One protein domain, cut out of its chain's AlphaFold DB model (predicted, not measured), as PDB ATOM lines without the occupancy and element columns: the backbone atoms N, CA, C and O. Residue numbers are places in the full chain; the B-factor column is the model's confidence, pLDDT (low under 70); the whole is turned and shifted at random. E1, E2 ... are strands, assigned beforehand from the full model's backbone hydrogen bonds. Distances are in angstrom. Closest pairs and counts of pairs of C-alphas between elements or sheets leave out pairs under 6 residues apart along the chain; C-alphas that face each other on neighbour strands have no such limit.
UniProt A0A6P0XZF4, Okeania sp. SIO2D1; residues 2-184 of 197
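Overview. This is residues 2 to 184 of the 197 residues of a protein of Okeania sp. SIO2D1 (UniProt A0A6P0XZF4). With little regular structure, this is a compact body mostly of loops, with a strongly twisted five-stranded sheet to one side and three small hairpins, E2-E3, E6-E7 and E8-E9. The 183 printed residues have no named helix; eleven strands, E1 to E11 in chain order, hold 40, class all strand. The mixed sheet runs E1, E4, E5, E11, E10. The radius of gyration of the C-alphas is 16.2 A; spans are 49 by 38 by 32 A.

Along the chain. E1, residues 13 to 15, begins at C-alpha 13 (358.451, 291.080, 201.160). E2 is 63 to 65, E3 71 to 73, E4 91 to 95, E5 100 to 102, E6 105 to 108, E7 111 to 114, E8 119 to 121, E9 146 to 148, E10 160 to 163. E11, 166 to 170, spans 12.5 A to C-alpha 170 (358.545, 280.945, 194.072).

Arrangement. E1 and E4 are antiparallel, N 14 to O 94 3.0 A. E5 and E11 are parallel, N 102 to O 169 2.8 A.

Size, cuts and confidence. The printed part has no cut. The E1 to E2 link, 47 residues, is long. No printed residue is under 70 in pLDDT.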
ATOM      1  N   LYS A   2     344.094 292.559 189.380       80.56
ATOM      2  CA  LYS A   2     345.044 293.427 188.675       80.56
ATOM      3  C   LYS A   2     346.395 293.324 189.386       80.56
ATOM      4  O   LYS A   2     346.432 293.536 190.593       80.56
ATOM      5  N   LYS A   3     347.457 293.002 188.648       92.50
ATOM      6  CA  LYS A   3     348.825 293.021 189.176       92.50
ATOM      7  C   LYS A   3     349.272 294.446 189.505       92.50
ATOM      8  O   LYS A   3     348.815 295.397 188.863       92.50
ATOM      9  N   THR A   4     350.173 294.576 190.472       97.12
ATOM     10  CA  THR A   4     350.801 295.846 190.852       97.12
ATOM     11  C   THR A   4     352.298 295.754 190.595       97.12
ATOM     12  O   THR A   4     352.948 294.817 191.050       97.12
ATOM     13  N   GLU A   5     352.849 296.715 189.859       96.69
ATOM     14  CA  GLU A   5     354.287 296.766 189.576       96.69
ATOM     15  C   GLU A   5     355.103 296.977 190.861       96.69
ATOM     16  O   GLU A   5     354.652 297.637 191.803       96.69
ATOM     17  N   LEU A   6     356.321 296.431 190.894       96.88
ATOM     18  CA  LEU A   6     357.273 296.722 191.969       96.88
ATOM     19  C   LEU A   6     357.685 298.201 191.920       96.88
ATOM     20  O   LEU A   6     357.676 298.825 190.860       96.88
ATOM     21  N   SER A   7     358.090 298.767 193.057       95.06
ATOM     22  CA  SER A   7     358.556 300.155 193.129       95.06
ATOM     23  C   SER A   7     359.764 300.301 194.049       95.06
ATOM     24  O   SER A   7     359.984 299.478 194.934       95.06
ATOM     25  N   LEU A   8     360.523 301.389 193.892       93.62
ATOM     26  CA  LEU A   8     361.607 301.734 194.820       93.62
ATOM     27  C   LEU A   8     361.104 302.184 196.203       93.62
ATOM     28  O   LEU A   8     361.915 302.309 197.119       93.62
ATOM     29  N   ALA A   9     359.802 302.448 196.358       93.81
ATOM     30  CA  ALA A   9     359.206 303.026 197.564       93.81
ATOM     31  C   ALA A   9     358.584 301.988 198.514       93.81
ATOM     32  O   ALA A   9     358.209 302.348 199.628       93.81
ATOM     33  N   THR A  10     358.486 300.724 198.106       95.69
ATOM     34  CA  THR A  10     357.831 299.657 198.877       95.69
ATOM     35  C   THR A  10     358.774 298.464 198.960       95.69
ATOM     36  O   THR A  10     359.258 298.002 197.929       95.69
ATOM     37  N   ASP A  11     359.063 297.984 200.171       97.31
ATOM     38  CA  ASP A  11     359.768 296.711 200.354       97.31
ATOM     39  C   ASP A  11     358.887 295.574 199.803       97.31
ATOM     40  O   ASP A  11     357.670 295.570 199.990       97.31
ATOM     41  N   ASN A  12     359.468 294.620 199.074       98.31
ATOM     42  CA  ASN A  12     358.674 293.640 198.330       98.31
ATOM     43  C   ASN A  12     358.091 292.551 199.231       98.31
ATOM     44  O   ASN A  12     356.974 292.090 199.012       98.31
ATOM     45  N   ALA A  13     358.844 292.140 200.247       98.44
ATOM     46  CA  ALA A  13     358.451 291.080 201.160       98.44
ATOM     47  C   ALA A  13     359.238 291.154 202.466       98.44
ATOM     48  O   ALA A  13     360.259 291.840 202.556       98.44
ATOM     49  N   ILE A  14     358.802 290.372 203.450       98.25
ATOM     50  CA  ILE A  14     359.613 290.004 204.608       98.25
ATOM     51  C   ILE A  14     359.759 288.483 204.655       98.25
ATOM     52  O   ILE A  14     358.773 287.746 204.543       98.25
ATOM     53  N   PHE A  15     360.992 288.004 204.792       98.56
ATOM     54  CA  PHE A  15     361.260 286.586 205.005       98.56
ATOM     55  C   PHE A  15     361.162 286.221 206.486       98.56
ATOM     56  O   PHE A  15     361.214 287.079 207.367       98.56
ATOM     57  N   LEU A  16     361.017 284.928 206.782       98.12
ATOM     58  CA  LEU A  16     360.789 284.434 208.146       98.12
ATOM     59  C   LEU A  16     361.966 284.676 209.105       98.12
ATOM     60  O   LEU A  16     361.781 284.609 210.317       98.12
ATOM     61  N   ASN A  17     363.157 285.006 208.597       96.88
ATOM     62  CA  ASN A  17     364.277 285.478 209.416       96.88
ATOM     63  C   ASN A  17     364.200 286.980 209.768       96.88
ATOM     64  O   ASN A  17     365.122 287.506 210.388       96.88
ATOM     65  N   GLY A  18     363.130 287.674 209.372       96.44
ATOM     66  CA  GLY A  18     362.894 289.094 209.638       96.44
ATOM     67  C   GLY A  18     363.586 290.050 208.664       96.44
ATOM     68  O   GLY A  18     363.426 291.262 208.790       96.44
ATOM     69  N   VAL A  19     364.340 289.535 207.692       97.62
ATOM     70  CA  VAL A  19     365.031 290.350 206.690       97.62
ATOM     71  C   VAL A  19     364.101 290.598 205.507       97.62
ATOM     72  O   VAL A  19     363.364 289.714 205.059       97.62
ATOM     73  N   LYS A  20     364.131 291.825 204.998       97.06
ATOM     74  CA  LYS A  20     363.291 292.259 203.886       97.06
ATOM     75  C   LYS A  20     363.852 291.841 202.527       97.06
ATOM     76  O   LYS A  20     365.066 291.743 202.336       97.06
ATOM     77  N   LEU A  21     362.948 291.658 201.576       98.12
ATOM     78  CA  LEU A  21     363.248 291.557 200.155       98.12
ATOM     79  C   LEU A  21     363.083 292.939 199.519       98.12
ATOM     80  O   LEU A  21     362.019 293.549 199.630       98.12
ATOM     81  N   ASP A  22     364.116 293.406 198.833       96.31
ATOM     82  CA  ASP A  22     364.107 294.650 198.064       96.31
ATOM     83  C   ASP A  22     364.792 294.381 196.724       96.31
ATOM     84  O   ASP A  22     365.967 294.652 196.547       96.31
ATOM     85  N   LEU A  23     364.079 293.762 195.787       95.25
ATOM     86  CA  LEU A  23     364.618 293.238 194.527       95.25
ATOM     87  C   LEU A  23     365.193 294.306 193.601       95.25
ATOM     88  O   LEU A  23     366.048 294.011 192.768       95.25
ATOM     89  N   LEU A  24     364.689 295.535 193.684       94.56
ATOM     90  CA  LEU A  24     365.059 296.577 192.740       94.56
ATOM     91  C   LEU A  24     366.306 297.321 193.212       94.56
ATOM     92  O   LEU A  24     366.273 298.037 194.211       94.56
ATOM     93  N   ALA A  25     367.370 297.278 192.410       92.31
ATOM     94  CA  ALA A  25     368.436 298.265 192.526       92.31
ATOM     95  C   ALA A  25     367.885 299.666 192.248       92.31
ATOM     96  O   ALA A  25     367.146 299.893 191.286       92.31
ATOM     97  N   ALA A  26     368.331 300.651 193.025       91.06
ATOM     98  CA  ALA A  26     368.084 302.043 192.688       91.06
ATOM     99  C   ALA A  26     368.890 302.489 191.454       91.06
ATOM    100  O   ALA A  26     368.468 303.433 190.801       91.06
ATOM    101  N   GLY A  27     370.017 301.844 191.132       92.88
ATOM    102  CA  GLY A  27     370.902 302.241 190.031       92.88
ATOM    103  C   GLY A  27     370.338 301.939 188.640       92.88
ATOM    104  O   GLY A  27     369.773 300.871 188.397       92.88
ATOM    105  N   CYS A  28     370.536 302.880 187.721       94.50
ATOM    106  CA  CYS A  28     370.161 302.767 186.314       94.50
ATOM    107  C   CYS A  28     371.330 303.207 185.422       94.50
ATOM    108  O   CYS A  28     372.094 304.100 185.798       94.50
ATOM    109  N   TYR A  29     371.437 302.652 184.213       94.38
ATOM    110  CA  TYR A  29     372.377 303.155 183.210       94.38
ATOM    111  C   TYR A  29     372.120 304.636 182.884       94.38
ATOM    112  O   TYR A  29     370.980 305.104 182.870       94.38
ATOM    113  N   GLY A  30     373.197 305.377 182.609       90.25
ATOM    114  CA  GLY A  30     373.132 306.778 182.184       90.25
ATOM    115  C   GLY A  30     372.780 307.784 183.287       90.25
ATOM    116  O   GLY A  30     372.734 308.979 183.006       90.25
ATOM    117  N   VAL A  31     372.571 307.342 184.536       89.00
ATOM    118  CA  VAL A  31     372.280 308.226 185.676       89.00
ATOM    119  C   VAL A  31     373.450 308.252 186.655       89.00
ATOM    120  O   VAL A  31     373.798 307.243 187.267       89.00
ATOM    121  N   GLY A  32     374.070 309.422 186.824       86.25
ATOM    122  CA  GLY A  32     375.251 309.572 187.676       86.25
ATOM    123  C   GLY A  32     376.377 308.627 187.245       86.25
ATOM    124  O   GLY A  32     376.756 308.596 186.079       86.25
ATOM    125  N   ASN A  33     376.903 307.834 188.180       82.38
ATOM    126  CA  ASN A  33     377.885 306.781 187.895       82.38
ATOM    127  C   ASN A  33     377.244 305.396 187.650       82.38
ATOM    128  O   ASN A  33     377.928 304.380 187.763       82.38
ATOM    129  N   GLY A  34     375.931 305.334 187.414       82.25
ATOM    130  CA  GLY A  34     375.156 304.098 187.276       82.25
ATOM    131  C   GLY A  34     374.728 303.457 188.601       82.25
ATOM    132  O   GLY A  34     373.820 302.630 188.622       82.25
ATOM    133  N   LYS A  35     375.346 303.855 189.718       77.88
ATOM    134  CA  LYS A  35     375.059 303.332 191.066       77.88
ATOM    135  C   LYS A  35     374.352 304.336 191.969       77.88
ATOM    136  O   LYS A  35     373.789 303.958 192.991       77.88
ATOM    137  N   ILE A  36     374.378 305.613 191.598       74.50
ATOM    138  CA  ILE A  36     373.524 306.627 192.208       74.50
ATOM    139  C   ILE A  36     372.087 306.308 191.789       74.50
ATOM    140  O   ILE A  36     371.822 306.053 190.613       74.50
ATOM    141  N   GLY A  37     371.178 306.262 192.762       81.75
ATOM    142  CA  GLY A  37     369.791 305.901 192.514       81.75
ATOM    143  C   GLY A  37     369.160 306.793 191.444       81.75
ATOM    144  O   GLY A  37     369.199 308.013 191.562       81.75
ATOM    145  N   CYS A  38     368.551 306.200 190.414       88.19
ATOM    146  CA  CYS A  38     367.771 306.951 189.429       88.19
ATOM    147  C   CYS A  38     366.469 307.494 190.024       88.19
ATOM    148  O   CYS A  38     365.947 308.478 189.517       88.19
ATOM    149  N   HIS A  39     365.963 306.883 191.106       86.25
ATOM    150  CA  HIS A  39     364.752 307.297 191.838       86.25
ATOM    151  C   HIS A  39     363.506 307.521 190.963       86.25
ATOM    152  O   HIS A  39     362.534 308.130 191.400       86.25
ATOM    153  N   ASP A  40     363.526 306.971 189.754       90.12
ATOM    154  CA  ASP A  40     362.474 307.054 188.761       90.12
ATOM    155  C   ASP A  40     362.223 305.642 188.234       90.12
ATOM    156  O   ASP A  40     363.149 304.973 187.770       90.12
ATOM    157  N   MET A  41     360.983 305.171 188.358       92.12
ATOM    158  CA  MET A  41     360.571 303.855 187.870       92.12
ATOM    159  C   MET A  41     360.440 303.815 186.345       92.12
ATOM    160  O   MET A  41     360.507 302.731 185.774       92.12
ATOM    161  N   GLU A  42     360.301 304.971 185.697       92.06
ATOM    162  CA  GLU A  42     360.189 305.100 184.244       92.06
ATOM    163  C   GLU A  42     361.551 305.116 183.535       92.06
ATOM    164  O   GLU A  42     361.587 304.994 182.304       92.06
ATOM    165  N   GLN A  43     362.648 305.257 184.291       93.44
ATOM    166  CA  GLN A  43     364.014 305.189 183.782       93.44
ATOM    167  C   GLN A  43     364.318 303.754 183.306       93.44
ATOM    168  O   GLN A  43     364.298 302.832 184.130       93.44
ATOM    169  N   PRO A  44     364.616 303.551 182.008       94.25
ATOM    170  CA  PRO A  44     364.963 302.239 181.473       94.25
ATOM    171  C   PRO A  44     366.374 301.819 181.899       94.25
ATOM    172  O   PRO A  44     367.169 302.638 182.372       94.25
ATOM    173  N   TRP A  45     366.700 300.548 181.667       95.75
ATOM    174  CA  TRP A  45     368.027 299.972 181.923       95.75
ATOM    175  C   TRP A  45     368.411 300.033 183.399       95.75
ATOM    176  O   TRP A  45     369.480 300.524 183.787       95.75
ATOM    177  N   ARG A  46     367.508 299.530 184.246       95.81
ATOM    178  CA  ARG A  46     367.778 299.334 185.673       95.81
ATOM    179  C   ARG A  46     368.642 298.095 185.840       95.81
ATOM    180  O   ARG A  46     368.311 297.043 185.295       95.81
ATOM    181  N   PHE A  47     369.723 298.209 186.601       96.19
ATOM    182  CA  PHE A  47     370.584 297.062 186.876       96.19
ATOM    183  C   PHE A  47     369.806 295.951 187.586       96.19
ATOM    184  O   PHE A  47     368.950 296.226 188.432       96.19
ATOM    185  N   ASP A  48     370.106 294.703 187.239       96.31
ATOM    186  CA  ASP A  48     369.724 293.547 188.046       96.31
ATOM    187  C   ASP A  48     370.815 293.316 189.104       96.31
ATOM    188  O   ASP A  48     371.912 292.921 188.713       96.31
ATOM    189  N   PRO A  49     370.561 293.540 190.411       94.50
ATOM    190  CA  PRO A  49     371.584 293.396 191.452       94.50
ATOM    191  C   PRO A  49     372.206 291.997 191.534       94.50
ATOM    192  O   PRO A  49     373.315 291.850 192.046       94.50
ATOM    193  N   MET A  50     371.483 290.977 191.061       95.62
ATOM    194  CA  MET A  50     371.941 289.588 191.045       95.62
ATOM    195  C   MET A  50     372.779 289.242 189.820       95.62
ATOM    196  O   MET A  50     373.409 288.184 189.776       95.62
ATOM    197  N   SER A  51     372.820 290.125 188.824       95.06
ATOM    198  CA  SER A  51     373.688 289.945 187.676       95.06
ATOM    199  C   SER A  51     375.146 290.033 188.102       95.06
ATOM    200  O   SER A  51     375.564 291.019 188.713       95.06
ATOM    201  N   SER A  52     375.948 289.047 187.699       91.81
ATOM    202  CA  SER A  52     377.402 289.048 187.906       91.81
ATOM    203  C   SER A  52     378.120 290.180 187.162       91.81
ATOM    204  O   SER A  52     379.276 290.480 187.462       91.81
ATOM    205  N   LEU A  53     377.435 290.816 186.208       92.25
ATOM    206  CA  LEU A  53     377.903 291.975 185.449       92.25
ATOM    207  C   LEU A  53     377.544 293.303 186.132       92.25
ATOM    208  O   LEU A  53     378.093 294.351 185.790       92.25
ATOM    209  N   SER A  54     376.646 293.267 187.119       81.81
ATOM    210  CA  SER A  54     376.289 294.421 187.932       81.81
ATOM    211  C   SER A  54     377.186 294.453 189.179       81.81
ATOM    212  O   SER A  54     377.219 293.537 189.995       81.81
ATOM    213  N   ASP A  55     377.979 295.508 189.350       83.44
ATOM    214  CA  ASP A  55     378.934 295.625 190.465       83.44
ATOM    215  C   ASP A  55     378.234 296.026 191.792       83.44
ATOM    216  O   ASP A  55     378.700 296.918 192.511       83.44
ATOM    217  N   PHE A  56     377.070 295.423 192.079       84.88
ATOM    218  CA  PHE A  56     376.261 295.623 193.294       84.88
ATOM    219  C   PHE A  56     376.745 294.786 194.482       84.88
ATOM    220  O   PHE A  56     376.542 295.200 195.617       84.88
ATOM    221  N   LYS A  57     377.468 293.686 194.221       86.62
ATOM    222  CA  LYS A  57     378.147 292.839 195.218       86.62
ATOM    223  C   LYS A  57     377.234 292.394 196.364       86.62
ATOM    224  O   LYS A  57     377.241 292.970 197.451       86.62
ATOM    225  N   THR A  58     376.510 291.308 196.141       93.62
ATOM    226  CA  THR A  58     375.821 290.584 197.208       93.62
ATOM    227  C   THR A  58     376.758 289.601 197.912       93.62
ATOM    228  O   THR A  58     377.789 289.194 197.373       93.62
ATOM    229  N   ASP A  59     376.400 289.207 199.129       94.69
ATOM    230  CA  ASP A  59     377.016 288.081 199.821       94.69
ATOM    231  C   ASP A  59     376.548 286.727 199.251       94.69
ATOM    232  O   ASP A  59     375.789 286.655 198.282       94.69
ATOM    233  N   SER A  60     377.006 285.631 199.863       93.44
ATOM    234  CA  SER A  60     376.676 284.261 199.447       93.44
ATOM    235  C   SER A  60     375.202 283.877 199.625       93.44
ATOM    236  O   SER A  60     374.818 282.774 199.246       93.44
ATOM    237  N   HIS A  61     374.395 284.745 200.232       94.62
ATOM    238  CA  HIS A  61     372.953 284.591 200.406       94.62
ATOM    239  C   HIS A  61     372.185 285.660 199.619       94.62
ATOM    240  O   HIS A  61     371.012 285.889 199.895       94.62
ATOM    241  N   ASN A  62     372.821 286.291 198.623       96.56
ATOM    242  CA  ASN A  62     372.180 287.203 197.675       96.56
ATOM    243  C   ASN A  62     371.622 288.479 198.332       96.56
ATOM    244  O   ASN A  62     370.602 289.026 197.904       96.56
ATOM    245  N   ALA A  63     372.293 288.950 199.384       96.62
ATOM    246  CA  ALA A  63     371.931 290.147 200.133       96.62
ATOM    247  C   ALA A  63     373.131 291.065 200.376       96.62
ATOM    248  O   ALA A  63     374.285 290.679 200.196       96.62
ATOM    249  N   HIS A  64     372.864 292.297 200.805       95.12
ATOM    250  CA  HIS A  64     373.889 293.184 201.346       95.12
ATOM    251  C   HIS A  64     373.293 294.213 202.316       95.12
ATOM    252  O   HIS A  64     372.076 294.376 202.434       95.12
ATOM    253  N   ALA A  65     374.172 294.919 203.033       94.50
ATOM    254  CA  ALA A  65     373.788 296.044 203.879       94.50
ATOM    255  C   ALA A  65     373.764 297.355 203.079       94.50
ATOM    256  O   ALA A  65     374.624 297.593 202.226       94.50
ATOM    257  N   GLN A  66     372.788 298.215 203.361       86.81
ATOM    258  CA  GLN A  66     372.786 299.613 202.923       86.81
ATOM    259  C   GLN A  66     373.673 300.477 203.841       86.81
ATOM    260  O   GLN A  66     374.063 300.023 204.920       86.81
ATOM    261  N   PRO A  67     373.999 301.731 203.460       87.56
ATOM    262  CA  PRO A  67     374.790 302.632 204.304       87.56
ATOM    263  C   PRO A  67     374.204 302.889 205.700       87.56
ATOM    264  O   PRO A  67     374.951 303.202 206.622       87.56
ATOM    265  N   ASP A  68     372.886 302.751 205.866       88.44
ATOM    266  CA  ASP A  68     372.191 302.866 207.156       88.44
ATOM    267  C   ASP A  68     372.267 301.584 208.015       88.44
ATOM    268  O   ASP A  68     371.735 301.547 209.123       88.44
ATOM    269  N   GLY A  69     372.932 300.537 207.517       90.88
ATOM    270  CA  GLY A  69     373.072 299.235 208.166       90.88
ATOM    271  C   GLY A  69     371.943 298.248 207.862       90.88
ATOM    272  O   GLY A  69     372.025 297.098 208.293       90.88
ATOM    273  N   THR A  70     370.910 298.642 207.109       92.44
ATOM    274  CA  THR A  70     369.792 297.752 206.778       92.44
ATOM    275  C   THR A  70     370.245 296.642 205.831       92.44
ATOM    276  O   THR A  70     370.618 296.897 204.684       92.44
ATOM    277  N   TYR A  71     370.173 295.395 206.290       95.81
ATOM    278  CA  TYR A  71     370.423 294.202 205.481       95.81
ATOM    279  C   TYR A  71     369.163 293.806 204.699       95.81
ATOM    280  O   TYR A  71     368.063 293.832 205.253       95.81
ATOM    281  N   HIS A  72     369.304 293.480 203.413       97.19
ATOM    282  CA  HIS A  72     368.181 293.107 202.546       97.19
ATOM    283  C   HIS A  72     368.618 292.183 201.410       97.19
ATOM    284  O   HIS A  72     369.760 292.245 200.955       97.19
ATOM    285  N   TYR A  73     367.684 291.351 200.949       97.94
ATOM    286  CA  TYR A  73     367.887 290.433 199.829       97.94
ATOM    287  C   TYR A  73     367.539 291.071 198.484       97.94
ATOM    288  O   TYR A  73     366.549 291.799 198.372       97.94
ATOM    289  N   HIS A  74     368.301 290.687 197.460       97.19
ATOM    290  CA  HIS A  74     367.987 290.881 196.042       97.19
ATOM    291  C   HIS A  74     367.685 289.562 195.311       97.19
ATOM    292  O   HIS A  74     367.358 289.574 194.130       97.19
ATOM    293  N   GLY A  75     367.783 288.417 195.986       96.31
ATOM    294  CA  GLY A  75     367.554 287.113 195.374       96.31
ATOM    295  C   GLY A  75     367.223 286.035 196.397       96.31
ATOM    296  O   GLY A  75     366.690 286.319 197.471       96.31
ATOM    297  N   SER A  76     367.534 284.785 196.050       95.31
ATOM    298  CA  SER A  76     367.289 283.632 196.917       95.31
ATOM    299  C   SER A  76     367.995 283.798 198.266       95.31
ATOM    300  O   SER A  76     369.211 283.975 198.271       95.31
ATOM    301  N   PRO A  77     367.306 283.654 199.410       93.56
ATOM    302  CA  PRO A  77     367.975 283.684 200.703       93.56
ATOM    303  C   PRO A  77     368.843 282.442 200.961       93.56
ATOM    304  O   PRO A  77     369.590 282.457 201.934       93.56
ATOM    305  N   VAL A  78     368.741 281.394 200.122       89.88
ATOM    306  CA  VAL A  78     369.434 280.081 200.151       89.88
ATOM    307  C   VAL A  78     369.245 279.275 201.445       89.88
ATOM    308  O   VAL A  78     368.878 278.113 201.398       89.88
ATOM    309  N   ALA A  79     369.428 279.883 202.612       91.81
ATOM    310  CA  ALA A  79     369.417 279.248 203.925       91.81
ATOM    311  C   ALA A  79     368.017 279.015 204.526       91.81
ATOM    312  O   ALA A  79     367.912 278.458 205.616       91.81
ATOM    313  N   LEU A  80     366.940 279.463 203.869       95.69
ATOM    314  CA  LEU A  80     365.570 279.340 204.397       95.69
ATOM    315  C   LEU A  80     364.798 278.131 203.851       95.69
ATOM    316  O   LEU A  80     363.676 277.880 204.286       95.69
ATOM    317  N   PHE A  81     365.373 277.388 202.908       96.06
ATOM    318  CA  PHE A  81     364.782 276.186 202.327       96.06
ATOM    319  C   PHE A  81     365.881 275.250 201.809       96.06
ATOM    320  O   PHE A  81     367.042 275.638 201.726       96.06
ATOM    321  N   ASP A  82     365.522 274.014 201.466       94.88
ATOM    322  CA  ASP A  82     366.452 273.081 200.826       94.88
ATOM    323  C   ASP A  82     366.548 273.386 199.321       94.88
ATOM    324  O   ASP A  82     365.570 273.231 198.584       94.88
ATOM    325  N   SER A  83     367.706 273.875 198.868       90.50
ATOM    326  CA  SER A  83     367.958 274.214 197.461       90.50
ATOM    327  C   SER A  83     368.499 273.048 196.630       90.50
ATOM    328  O   SER A  83     368.474 273.117 195.395       90.50
ATOM    329  N   GLU A  84     368.955 271.978 197.285       90.38
ATOM    330  CA  GLU A  84     369.733 270.900 196.669       90.38
ATOM    331  C   GLU A  84     368.908 269.628 196.489       90.38
ATOM    332  O   GLU A  84     368.997 268.962 195.457       90.38
ATOM    333  N   ASN A  85     368.071 269.300 197.471       95.00
ATOM    334  CA  ASN A  85     367.256 268.097 197.454       95.00
ATOM    335  C   ASN A  85     365.854 268.393 196.919       95.00
ATOM    336  O   ASN A  85     365.252 269.422 197.216       95.00
ATOM    337  N   ALA A  86     365.295 267.439 196.173       96.19
ATOM    338  CA  ALA A  86     363.937 267.507 195.643       96.19
ATOM    339  C   ALA A  86     362.886 267.291 196.747       96.19
ATOM    340  O   ALA A  86     362.227 266.254 196.816       96.19
ATOM    341  N   ILE A  87     362.742 268.285 197.623       96.75
ATOM    342  CA  ILE A  87     361.784 268.324 198.730       96.75
ATOM    343  C   ILE A  87     360.881 269.537 198.527       96.75
ATOM    344  O   ILE A  87     361.373 270.633 198.279       96.75
ATOM    345  N   VAL A  88     359.559 269.349 198.638       97.56
ATOM    346  CA  VAL A  88     358.588 270.443 198.483       97.56
ATOM    347  C   VAL A  88     358.956 271.582 199.426       97.56
ATOM    348  O   VAL A  88     359.097 271.383 200.635       97.56
ATOM    349  N   SER A  89     359.142 272.770 198.861       97.44
ATOM    350  CA  SER A  89     359.653 273.899 199.616       97.44
ATOM    351  C   SER A  89     358.616 274.446 200.596       97.44
ATOM    352  O   SER A  89     357.430 274.532 200.267       97.44
ATOM    353  N   PRO A  90     359.050 274.854 201.799       97.44
ATOM    354  CA  PRO A  90     358.174 275.511 202.750       97.44
ATOM    355  C   PRO A  90     357.864 276.942 202.300       97.44
ATOM    356  O   PRO A  90     358.511 277.495 201.405       97.44
ATOM    357  N   VAL A  91     356.910 277.570 202.988       98.44
ATOM    358  CA  VAL A  91     356.797 279.032 202.995       98.44
ATOM    359  C   VAL A  91     358.015 279.602 203.720       98.44
ATOM    360  O   VAL A  91     358.314 279.195 204.842       98.44
ATOM    361  N   ILE A  92     358.694 280.557 203.091       98.56
ATOM    362  CA  ILE A  92     359.896 281.224 203.615       98.56
ATOM    363  C   ILE A  92     359.683 282.717 203.886       98.56
ATOM    364  O   ILE A  92     360.570 283.375 204.430       98.56
ATOM    365  N   GLY A  93     358.519 283.261 203.535       98.50
ATOM    366  CA  GLY A  93     358.146 284.649 203.791       98.50
ATOM    367  C   GLY A  93     356.800 285.021 203.192       98.50
ATOM    368  O   GLY A  93     356.110 284.180 202.616       98.50
ATOM    369  N   PHE A  94     356.454 286.299 203.318       98.69
ATOM    370  CA  PHE A  94     355.223 286.868 202.777       98.69
ATOM    371  C   PHE A  94     355.525 288.166 202.038       98.69
ATOM    372  O   PHE A  94     356.241 289.034 202.549       98.69
ATOM    373  N   ALA A  95     354.971 288.284 200.834       98.69
ATOM    374  CA  ALA A  95     355.026 289.507 200.052       98.69
ATOM    375  C   ALA A  95     354.125 290.589 200.662       98.69
ATOM    376  O   ALA A  95     353.194 290.297 201.417       98.69
ATOM    377  N   ALA A  96     354.372 291.846 200.298       98.44
ATOM    378  CA  ALA A  96     353.602 292.985 200.792       98.44
ATOM    379  C   ALA A  96     352.100 292.906 200.456       98.44
ATOM    380  O   ALA A  96     351.291 293.532 201.134       98.44
ATOM    381  N   ASP A  97     351.707 292.144 199.433       98.19
ATOM    382  CA  ASP A  97     350.304 291.896 199.074       98.19
ATOM    383  C   ASP A  97     349.678 290.685 199.794       98.19
ATOM    384  O   ASP A  97     348.548 290.295 199.495       98.19
ATOM    385  N   GLY A  98     350.397 290.103 200.759       97.88
ATOM    386  CA  GLY A  98     349.918 289.067 201.672       97.88
ATOM    387  C   GLY A  98     350.056 287.631 201.164       97.88
ATOM    388  O   GLY A  98     349.797 286.701 201.929       97.88
ATOM    389  N   PHE A  99     350.474 287.415 199.913       98.50
ATOM    390  CA  PHE A  99     350.685 286.061 199.396       98.50
ATOM    391  C   PHE A  99     352.000 285.449 199.912       98.50
ATOM    392  O   PHE A  99     352.993 286.165 200.101       98.50
ATOM    393  N   PRO A 100     352.029 284.124 200.145       98.62
ATOM    394  CA  PRO A 100     353.229 283.432 200.594       98.62
ATOM    395  C   PRO A 100     354.305 283.403 199.505       98.62
ATOM    396  O   PRO A 100     354.013 283.374 198.306       98.62
ATOM    397  N   ILE A 101     355.556 283.347 199.951       98.88
ATOM    398  CA  ILE A 101     356.724 283.055 199.123       98.88
ATOM    399  C   ILE A 101     357.247 281.684 199.533       98.88
ATOM    400  O   ILE A 101     357.522 281.453 200.712       98.88
ATOM    401  N   PHE A 102     357.392 280.791 198.565       98.50
ATOM    402  CA  PHE A 102     357.954 279.461 198.734       98.50
ATOM    403  C   PHE A 102     359.413 279.429 198.270       98.50
ATOM    404  O   PHE A 102     359.835 280.229 197.430       98.50
ATOM    405  N   GLY A 103     360.180 278.471 198.793       98.25
ATOM    406  CA  GLY A 103     361.438 278.063 198.158       98.25
ATOM    407  C   GLY A 103     361.215 277.477 196.755       98.25
ATOM    408  O   GLY A 103     360.111 277.501 196.215       98.25
ATOM    409  N   SER A 104     362.265 276.939 196.146       97.75
ATOM    410  CA  SER A 104     362.248 276.644 194.709       97.75
ATOM    411  C   SER A 104     361.458 275.412 194.282       97.75
ATOM    412  O   SER A 104     361.109 275.316 193.111       97.75
ATOM    413  N   TYR A 105     361.192 274.460 195.171       98.12
ATOM    414  CA  TYR A 105     360.606 273.167 194.811       98.12
ATOM    415  C   TYR A 105     359.108 273.097 195.077       98.12
ATOM    416  O   TYR A 105     358.623 273.519 196.127       98.12
ATOM    417  N   PHE A 106     358.388 272.449 194.169       98.06
ATOM    418  CA  PHE A 106     356.975 272.136 194.325       98.06
ATOM    419  C   PHE A 106     356.676 270.707 193.867       98.06
ATOM    420  O   PHE A 106     357.491 270.078 193.188       98.06
ATOM    421  N   ASP A 107     355.515 270.199 194.273       97.62
ATOM    422  CA  ASP A 107     354.996 268.916 193.809       97.62
ATOM    423  C   ASP A 107     354.252 269.101 192.479       97.62
ATOM    424  O   ASP A 107     353.158 269.670 192.437       97.62
ATOM    425  N   ASP A 108     354.860 268.629 191.395       96.75
ATOM    426  CA  ASP A 108     354.247 268.537 190.077       96.75
ATOM    427  C   ASP A 108     353.643 267.141 189.896       96.75
ATOM    428  O   ASP A 108     354.268 266.224 189.353       96.75
ATOM    429  N   ASN A 109     352.420 266.972 190.401       95.31
ATOM    430  CA  ASN A 109     351.613 265.761 190.233       95.31
ATOM    431  C   ASN A 109     352.336 264.458 190.640       95.31
ATOM    432  O   ASN A 109     352.272 263.445 189.941       95.31
ATOM    433  N   GLY A 110     353.021 264.475 191.783       95.94
ATOM    434  CA  GLY A 110     353.788 263.364 192.344       95.94
ATOM    435  C   GLY A 110     355.289 263.428 192.051       95.94
ATOM    436  O   GLY A 110     356.037 262.585 192.553       95.94
ATOM    437  N   THR A 111     355.749 264.405 191.263       97.62
ATOM    438  CA  THR A 111     357.174 264.638 190.991       97.62
ATOM    439  C   THR A 111     357.625 265.952 191.611       97.62
ATOM    440  O   THR A 111     357.244 267.029 191.159       97.62
ATOM    441  N   VAL A 112     358.500 265.882 192.613       98.31
ATOM    442  CA  VAL A 112     359.062 267.088 193.225       98.31
ATOM    443  C   VAL A 112     360.189 267.642 192.357       98.31
ATOM    444  O   VAL A 112     361.172 266.953 192.084       98.31
ATOM    445  N   ARG A 113     360.061 268.899 191.923       97.94
ATOM    446  CA  ARG A 113     361.058 269.585 191.083       97.94
ATOM    447  C   ARG A 113     361.050 271.094 191.310       97.94
ATOM    448  O   ARG A 113     360.105 271.633 191.883       97.94
ATOM    449  N   LYS A 114     362.093 271.780 190.833       98.06
ATOM    450  CA  LYS A 114     362.153 273.245 190.868       98.06
ATOM    451  C   LYS A 114     361.090 273.868 189.955       98.06
ATOM    452  O   LYS A 114     360.854 273.373 188.845       98.06
ATOM    453  N   ALA A 115     360.493 274.961 190.420       98.19
ATOM    454  CA  ALA A 115     359.693 275.871 189.617       98.19
ATOM    455  C   ALA A 115     360.584 276.603 188.610       98.19
ATOM    456  O   ALA A 115     361.688 277.048 188.933       98.19
ATOM    457  N   LYS A 116     360.106 276.712 187.374       98.56
ATOM    458  CA  LYS A 116     360.800 277.387 186.280       98.56
ATOM    459  C   LYS A 116     360.182 278.756 186.048       98.56
ATOM    460  O   LYS A 116     358.984 278.860 185.788       98.56
ATOM    461  N   SER A 117     361.015 279.790 186.096       98.56
ATOM    462  CA  SER A 117     360.627 281.127 185.649       98.56
ATOM    463  C   SER A 117     360.226 281.098 184.173       98.56
ATOM    464  O   SER A 117     360.831 280.393 183.365       98.56
ATOM    465  N   SER A 118     359.223 281.901 183.830       98.75
ATOM    466  CA  SER A 118     358.799 282.145 182.447       98.75
ATOM    467  C   SER A 118     359.484 283.364 181.824       98.75
ATOM    468  O   SER A 118     359.079 283.844 180.767       98.75
ATOM    469  N   TYR A 119     360.522 283.887 182.474       98.62
ATOM    470  CA  TYR A 119     361.396 284.892 181.891       98.62
ATOM    471  C   TYR A 119     362.566 284.239 181.169       98.62
ATOM    472  O   TYR A 119     363.162 283.271 181.646       98.62
ATOM    473  N   LYS A 120     362.946 284.830 180.041       98.12
ATOM    474  CA  LYS A 120     364.188 284.507 179.338       98.12
ATOM    475  C   LYS A 120     364.952 285.772 178.999       98.12
ATOM    476  O   LYS A 120     364.380 286.859 178.936       98.12
ATOM    477  N   LEU A 121     366.244 285.604 178.762       98.06
ATOM    478  CA  LEU A 121     367.067 286.647 178.176       98.06
ATOM    479  C   LEU A 121     366.610 286.893 176.733       98.06
ATOM    480  O   LEU A 121     366.335 285.939 175.999       98.06
ATOM    481  N   LYS A 122     366.509 288.161 176.342       98.44
ATOM    482  CA  LYS A 122     366.284 288.548 174.946       98.44
ATOM    483  C   LYS A 122     367.507 288.189 174.099       98.44
ATOM    484  O   LYS A 122     368.606 288.007 174.613       98.44
ATOM    485  N   GLU A 123     367.324 288.106 172.787       98.00
ATOM    486  CA  GLU A 123     368.410 287.828 171.842       98.00
ATOM    487  C   GLU A 123     368.822 289.092 171.074       98.00
ATOM    488  O   GLU A 123     367.995 289.960 170.787       98.00
ATOM    489  N   GLY A 124     370.104 289.181 170.709       97.88
ATOM    490  CA  GLY A 124     370.651 290.271 169.900       97.88
ATOM    491  C   GLY A 124     371.090 291.504 170.697       97.88
ATOM    492  O   GLY A 124     371.370 291.429 171.894       97.88
ATOM    493  N   ASP A 125     371.187 292.633 169.993       98.31
ATOM    494  CA  ASP A 125     371.664 293.903 170.542       98.31
ATOM    495  C   ASP A 125     370.562 294.673 171.277       98.31
ATOM    496  O   ASP A 125     369.401 294.721 170.838       98.31
ATOM    497  N   ARG A 126     370.951 295.357 172.358       97.94
ATOM    498  CA  ARG A 126     370.075 296.269 173.097       97.94
ATOM    499  C   ARG A 126     369.580 297.389 172.190       97.94
ATOM    500  O   ARG A 126     370.356 298.106 171.554       97.94
ATOM    501  N   GLN A 127     368.262 297.540 172.146       96.38
ATOM    502  CA  GLN A 127     367.612 298.618 171.408       96.38
ATOM    503  C   GLN A 127     367.534 299.885 172.259       96.38
ATOM    504  O   GLN A 127     367.600 299.822 173.477       96.38
ATOM    505  N   GLU A 128     367.383 301.051 171.641       96.38
ATOM    506  CA  GLU A 128     367.163 302.281 172.402       96.38
ATOM    507  C   GLU A 128     365.766 302.288 173.041       96.38
ATOM    508  O   GLU A 128     364.765 301.997 172.385       96.38
ATOM    509  N   VAL A 129     365.686 302.671 174.317       95.44
ATOM    510  CA  VAL A 129     364.422 302.887 175.029       95.44
ATOM    511  C   VAL A 129     364.426 304.304 175.584       95.44
ATOM    512  O   VAL A 129     365.314 304.672 176.347       95.44
ATOM    513  N   LYS A 130     363.438 305.114 175.186       93.75
ATOM    514  CA  LYS A 130     363.286 306.519 175.616       93.75
ATOM    515  C   LYS A 130     364.569 307.363 175.437       93.75
ATOM    516  O   LYS A 130     364.893 308.176 176.296       93.75
ATOM    517  N   GLY A 131     365.303 307.177 174.336       94.00
ATOM    518  CA  GLY A 131     366.547 307.916 174.078       94.00
ATOM    519  C   GLY A 131     367.784 307.374 174.800       94.00
ATOM    520  O   GLY A 131     368.832 308.015 174.764       94.00
ATOM    521  N   ILE A 132     367.680 306.232 175.488       94.75
ATOM    522  CA  ILE A 132     368.763 305.648 176.283       94.75
ATOM    523  C   ILE A 132     369.086 304.256 175.749       94.75
ATOM    524  O   ILE A 132     368.209 303.393 175.662       94.75
ATOM    525  N   ASN A 133     370.356 304.033 175.416       95.69
ATOM    526  CA  ASN A 133     370.872 302.747 174.967       95.69
ATOM    527  C   ASN A 133     372.223 302.455 175.654       95.69
ATOM    528  O   ASN A 133     373.186 303.181 175.401       95.69
ATOM    529  N   PRO A 134     372.322 301.411 176.499       95.62
ATOM    530  CA  PRO A 134     373.584 300.981 177.099       95.62
ATOM    531  C   PRO A 134     374.603 300.428 176.100       95.62
ATOM    532  O   PRO A 134     375.785 300.323 176.426       95.62
ATOM    533  N   GLY A 135     374.147 300.064 174.900       96.50
ATOM    534  CA  GLY A 135     374.909 299.315 173.913       96.50
ATOM    535  C   GLY A 135     375.123 297.854 174.317       96.50
ATOM    536  O   GLY A 135     374.732 297.404 175.397       96.50
ATOM    537  N   GLY A 136     375.774 297.104 173.428       97.00
ATOM    538  CA  GLY A 136     376.040 295.678 173.616       97.00
ATOM    539  C   GLY A 136     374.804 294.794 173.438       97.00
ATOM    540  O   GLY A 136     373.747 295.251 173.002       97.00
ATOM    541  N   ILE A 137     374.964 293.519 173.782       98.12
ATOM    542  CA  ILE A 137     373.918 292.498 173.687       98.12
ATOM    543  C   ILE A 137     373.084 292.435 174.966       98.12
ATOM    544  O   ILE A 137     373.528 292.881 176.022       98.12
ATOM    545  N   TYR A 138     371.900 291.839 174.890       98.31
ATOM    546  CA  TYR A 138     371.174 291.421 176.088       98.31
ATOM    547  C   TYR A 138     371.974 290.319 176.798       98.31
ATOM    548  O   TYR A 138     372.086 289.208 176.288       98.31
ATOM    549  N   ASP A 139     372.572 290.634 177.947       97.62
ATOM    550  CA  ASP A 139     373.462 289.731 178.703       97.62
ATOM    551  C   ASP A 139     373.014 289.508 180.160       97.62
ATOM    552  O   ASP A 139     373.615 288.713 180.880       97.62
ATOM    553  N   GLY A 140     371.945 290.186 180.588       97.38
ATOM    554  CA  GLY A 140     371.393 290.092 181.934       97.38
ATOM    555  C   GLY A 140     371.965 291.128 182.896       97.38
ATOM    556  O   GLY A 140     371.681 291.066 184.085       97.38
ATOM    557  N   THR A 141     372.774 292.087 182.434       97.12
ATOM    558  CA  THR A 141     373.221 293.235 183.247       97.12
ATOM    559  C   THR A 141     372.032 294.054 183.749       97.12
ATOM    560  O   THR A 141     372.036 294.541 184.885       97.12
ATOM    561  N   TYR A 142     371.011 294.213 182.904       97.12
ATOM    562  CA  TYR A 142     369.824 295.003 183.205       97.12
ATOM    563  C   TYR A 142     368.590 294.119 183.293       97.12
ATOM    564  O   TYR A 142     368.437 293.158 182.544       97.12
ATOM    565  N   ARG A 143     367.640 294.511 184.142       96.94
ATOM    566  CA  ARG A 143     366.315 293.876 184.210       96.94
ATOM    567  C   ARG A 143     365.608 293.897 182.854       96.94
ATOM    568  O   ARG A 143     364.924 292.948 182.487       96.94
ATOM    569  N   ASP A 144     365.808 294.981 182.110       97.06
ATOM    570  CA  ASP A 144     365.289 295.210 180.764       97.06
ATOM    571  C   ASP A 144     365.832 294.214 179.721       97.06
ATOM    572  O   ASP A 144     365.252 294.100 178.638       97.06
ATOM    573  N   ASP A 145     366.900 293.467 180.035       98.38
ATOM    574  CA  ASP A 145     367.435 292.421 179.158       98.38
ATOM    575  C   ASP A 145     366.547 291.173 179.114       98.38
ATOM    576  O   ASP A 145     366.652 290.371 178.185       98.38
ATOM    577  N   TYR A 146     365.649 291.013 180.084       98.44
ATOM    578  CA  TYR A 146     364.735 289.884 180.156       98.44
ATOM    579  C   TYR A 146     363.366 290.227 179.565       98.44
ATOM    580  O   TYR A 146     362.895 291.368 179.599       98.44
ATOM    581  N   GLU A 147     362.692 289.213 179.039       98.25
ATOM    582  CA  GLU A 147     361.288 289.279 178.649       98.25
ATOM    583  C   GLU A 147     360.501 288.127 179.262       98.25
ATOM    584  O   GLU A 147     360.995 287.005 179.372       98.25
ATOM    585  N   TYR A 148     359.263 288.422 179.655       98.50
ATOM    586  CA  TYR A 148     358.302 287.398 180.035       98.50
ATOM    587  C   TYR A 148     357.736 286.743 178.777       98.50
ATOM    588  O   TYR A 148     357.249 287.433 177.877       98.50
ATOM    589  N   VAL A 149     357.745 285.416 178.747       98.56
ATOM    590  CA  VAL A 149     357.110 284.613 177.705       98.56
ATOM    591  C   VAL A 149     356.101 283.700 178.378       98.56
ATOM    592  O   VAL A 149     356.474 282.792 179.115       98.56
ATOM    593  N   ALA A 150     354.816 283.948 178.125       97.75
ATOM    594  CA  ALA A 150     353.745 283.122 178.666       97.75
ATOM    595  C   ALA A 150     353.995 281.634 178.376       97.75
ATOM    596  O   ALA A 150     354.354 281.271 177.258       97.75
ATOM    597  N   GLU A 151     353.810 280.806 179.406       95.88
ATOM    598  CA  GLU A 151     353.925 279.340 179.344       95.88
ATOM    599  C   GLU A 151     355.324 278.805 178.971       95.88
ATOM    600  O   GLU A 151     355.474 277.622 178.669       95.88
ATOM    601  N   LEU A 152     356.372 279.641 179.011       98.25
ATOM    602  CA  LEU A 152     357.752 279.174 178.831       98.25
ATOM    603  C   LEU A 152     358.219 278.302 180.006       98.25
ATOM    604  O   LEU A 152     358.911 277.301 179.811       98.25
ATOM    605  N   GLY A 153     357.875 278.721 181.221       98.25
ATOM    606  CA  GLY A 153     358.107 277.997 182.462       98.25
ATOM    607  C   GLY A 153     356.789 277.656 183.154       98.25
ATOM    608  O   GLY A 153     355.738 277.565 182.526       98.25
ATOM    609  N   ASP A 154     356.856 277.478 184.472       98.50
ATOM    610  CA  ASP A 154     355.688 277.183 185.309       98.50
ATOM    611  C   ASP A 154     355.010 278.464 185.820       98.50
ATOM    612  O   ASP A 154     353.815 278.485 186.108       98.50
ATOM    613  N   LEU A 155     355.800 279.530 185.980       98.69
ATOM    614  CA  LEU A 155     355.413 280.713 186.742       98.69
ATOM    615  C   LEU A 155     354.823 281.809 185.847       98.69
ATOM    616  O   LEU A 155     355.205 281.973 184.688       98.69
ATOM    617  N   ASP A 156     353.896 282.587 186.396       98.38
ATOM    618  CA  ASP A 156     353.314 283.749 185.731       98.38
ATOM    619  C   ASP A 156     354.283 284.946 185.692       98.38
ATOM    620  O   ASP A 156     355.434 284.867 186.130       98.38
ATOM    621  N   GLU A 157     353.836 286.080 185.148       97.88
ATOM    622  CA  GLU A 157     354.680 287.274 185.031       97.88
ATOM    623  C   GLU A 157     355.142 287.848 186.381       97.88
ATOM    624  O   GLU A 157     356.084 288.631 186.435       97.88
ATOM    625  N   CYS A 158     354.491 287.490 187.488       98.38
ATOM    626  CA  CYS A 158     354.901 287.925 188.812       98.38
ATOM    627  C   CYS A 158     355.842 286.915 189.476       98.38
ATOM    628  O   CYS A 158     356.259 287.154 190.608       98.38
ATOM    629  N   ASN A 159     356.236 285.852 188.764       98.69
ATOM    630  CA  ASN A 159     357.019 284.722 189.263       98.69
ATOM    631  C   ASN A 159     356.276 283.892 190.322       98.69
ATOM    632  O   ASN A 159     356.870 283.396 191.283       98.69
ATOM    633  N   GLY A 160     354.958 283.766 190.173       98.44
ATOM    634  CA  GLY A 160     354.139 282.927 191.037       98.44
ATOM    635  C   GLY A 160     353.241 281.981 190.258       98.44
ATOM    636  O   GLY A 160     353.105 282.059 189.041       98.44
ATOM    637  N   MET A 161     352.617 281.057 190.976       98.19
ATOM    638  CA  MET A 161     351.613 280.157 190.416       98.19
ATOM    639  C   MET A 161     350.601 279.746 191.481       98.19
ATOM    640  O   MET A 161     350.795 279.982 192.673       98.19
ATOM    641  N   THR A 162     349.494 279.149 191.040       97.31
ATOM    642  CA  THR A 162     348.470 278.604 191.940       97.31
ATOM    643  C   THR A 162     348.614 277.094 192.030       97.31
ATOM    644  O   THR A 162     348.433 276.404 191.031       97.31
ATOM    645  N   ILE A 163     348.864 276.582 193.233       94.81
ATOM    646  CA  ILE A 163     348.898 275.145 193.523       94.81
ATOM    647  C   ILE A 163     347.780 274.850 194.515       94.81
ATOM    648  O   ILE A 163     347.659 275.523 195.537       94.81
ATOM    649  N   ASN A 164     346.937 273.857 194.218       91.56
ATOM    650  CA  ASN A 164     345.835 273.443 195.097       91.56
ATOM    651  C   ASN A 164     344.924 274.609 195.540       91.56
ATOM    652  O   ASN A 164     344.448 274.654 196.671       91.56
ATOM    653  N   GLY A 165     344.697 275.574 194.643       94.81
ATOM    654  CA  GLY A 165     343.853 276.747 194.897       94.81
ATOM    655  C   GLY A 165     344.522 277.887 195.673       94.81
ATOM    656  O   GLY A 165     343.874 278.906 195.900       94.81
ATOM    657  N   VAL A 166     345.800 277.760 196.046       94.69
ATOM    658  CA  VAL A 166     346.565 278.806 196.743       94.69
ATOM    659  C   VAL A 166     347.620 279.382 195.809       94.69
ATOM    660  O   VAL A 166     348.470 278.656 195.296       94.69
ATOM    661  N   TYR A 167     347.561 280.694 195.583       98.12
ATOM    662  CA  TYR A 167     348.602 281.417 194.859       98.12
ATOM    663  C   TYR A 167     349.785 281.721 195.783       98.12
ATOM    664  O   TYR A 167     349.585 282.109 196.936       98.12
ATOM    665  N   GLY A 168     351.002 281.607 195.263       98.50
ATOM    666  CA  GLY A 168     352.207 282.108 195.915       98.50
ATOM    667  C   GLY A 168     353.347 282.325 194.931       98.50
ATOM    668  O   GLY A 168     353.299 281.857 193.790       98.50
ATOM    669  N   TYR A 169     354.361 283.051 195.387       98.81
ATOM    670  CA  TYR A 169     355.592 283.299 194.636       98.81
ATOM    671  C   TYR A 169     356.612 282.201 194.904       98.81
ATOM    672  O   TYR A 169     356.603 281.602 195.979       98.81
ATOM    673  N   PHE A 170     357.510 281.968 193.954       98.69
ATOM    674  CA  PHE A 170     358.545 280.945 194.072       98.69
ATOM    675  C   PHE A 170     359.924 281.553 193.861       98.69
ATOM    676  O   PHE A 170     360.146 282.323 192.929       98.69
ATOM    677  N   VAL A 171     360.869 281.179 194.722       98.62
ATOM    678  CA  VAL A 171     362.283 281.485 194.499       98.62
ATOM    679  C   VAL A 171     362.788 280.688 193.297       98.62
ATOM    680  O   VAL A 171     362.623 279.470 193.242       98.62
ATOM    681  N   THR A 172     363.452 281.349 192.356       98.06
ATOM    682  CA  THR A 172     363.993 280.735 191.137       98.06
ATOM    683  C   THR A 172     365.495 280.966 191.007       98.06
ATOM    684  O   THR A 172     366.019 281.996 191.422       98.06
ATOM    685  N   ASP A 173     366.186 280.025 190.358       95.38
ATOM    686  CA  ASP A 173     367.622 280.135 190.043       95.38
ATOM    687  C   ASP A 173     367.901 281.080 188.854       95.38
ATOM    688  O   ASP A 173     369.042 281.256 188.437       95.38
ATOM    689  N   SER A 174     366.851 281.661 188.273       96.69
ATOM    690  CA  SER A 174     366.907 282.630 187.184       96.69
ATOM    691  C   SER A 174     366.017 283.833 187.485       96.69
ATOM    692  O   SER A 174     365.138 283.775 188.354       96.69
ATOM    693  N   TYR A 175     366.232 284.922 186.743       98.00
ATOM    694  CA  TYR A 175     365.414 286.132 186.805       98.00
ATOM    695  C   TYR A 175     363.905 285.796 186.792       98.00
ATOM    696  O   TYR A 175     363.488 284.944 186.000       98.00
ATOM    697  N   PRO A 176     363.069 286.432 187.637       97.81
ATOM    698  CA  PRO A 176     363.346 287.574 188.514       97.81
ATOM    699  C   PRO A 176     363.743 287.184 189.948       97.81
ATOM    700  O   PRO A 176     363.533 287.971 190.873       97.81
ATOM    701  N   TRP A 177     364.294 285.979 190.143       97.88
ATOM    702  CA  TRP A 177     364.856 285.449 191.397       97.88
ATOM    703  C   TRP A 177     363.836 285.126 192.493       97.88
ATOM    704  O   TRP A 177     363.933 284.079 193.129       97.88
ATOM    705  N   VAL A 178     362.855 286.001 192.726       98.38
ATOM    706  CA  VAL A 178     361.766 285.785 193.692       98.38
ATOM    707  C   VAL A 178     360.427 286.275 193.145       98.38
ATOM    708  O   VAL A 178     359.468 285.509 193.142       98.38
ATOM    709  N   MET A 179     360.337 287.523 192.664       98.06
ATOM    710  CA  MET A 179     359.085 288.081 192.134       98.06
ATOM    711  C   MET A 179     359.298 289.177 191.084       98.06
ATOM    712  O   MET A 179     360.247 289.950 191.153       98.06
ATOM    713  N   GLY A 180     358.395 289.251 190.105       96.94
ATOM    714  CA  GLY A 180     358.410 290.277 189.050       96.94
ATOM    715  C   GLY A 180     357.444 291.440 189.301       96.94
ATOM    716  O   GLY A 180     357.693 292.564 188.870       96.94
ATOM    717  N   CYS A 181     356.356 291.164 190.020       98.25
ATOM    718  CA  CYS A 181     355.283 292.081 190.389       98.25
ATOM    719  C   CYS A 181     354.502 291.513 191.580       98.25
ATOM    720  O   CYS A 181     354.724 290.375 191.988       98.25
ATOM    721  N   PHE A 182     353.572 292.291 192.128       98.50
ATOM    722  CA  PHE A 182     352.565 291.797 193.061       98.50
ATOM    723  C   PHE A 182     351.335 291.292 192.304       98.50
ATOM    724  O   PHE A 182     350.842 291.956 191.388       98.50
ATOM    725  N   LYS A 183     350.781 290.156 192.723       97.75
ATOM    726  CA  LYS A 183     349.516 289.611 192.221       97.75
ATOM    727  C   LYS A 183     348.319 290.411 192.729       97.75
ATOM    728  O   LYS A 183     347.295 290.494 192.043       97.75
ATOM    729  N   GLY A 184     348.453 290.967 193.930       96.38
ATOM    730  CA  GLY A 184     347.479 291.806 194.609       96.38
ATOM    731  C   GLY A 184     347.940 293.254 194.771       96.38
ATOM    732  O   GLY A 184     348.747 293.783 194.004       96.38
TER     733      GLY A 184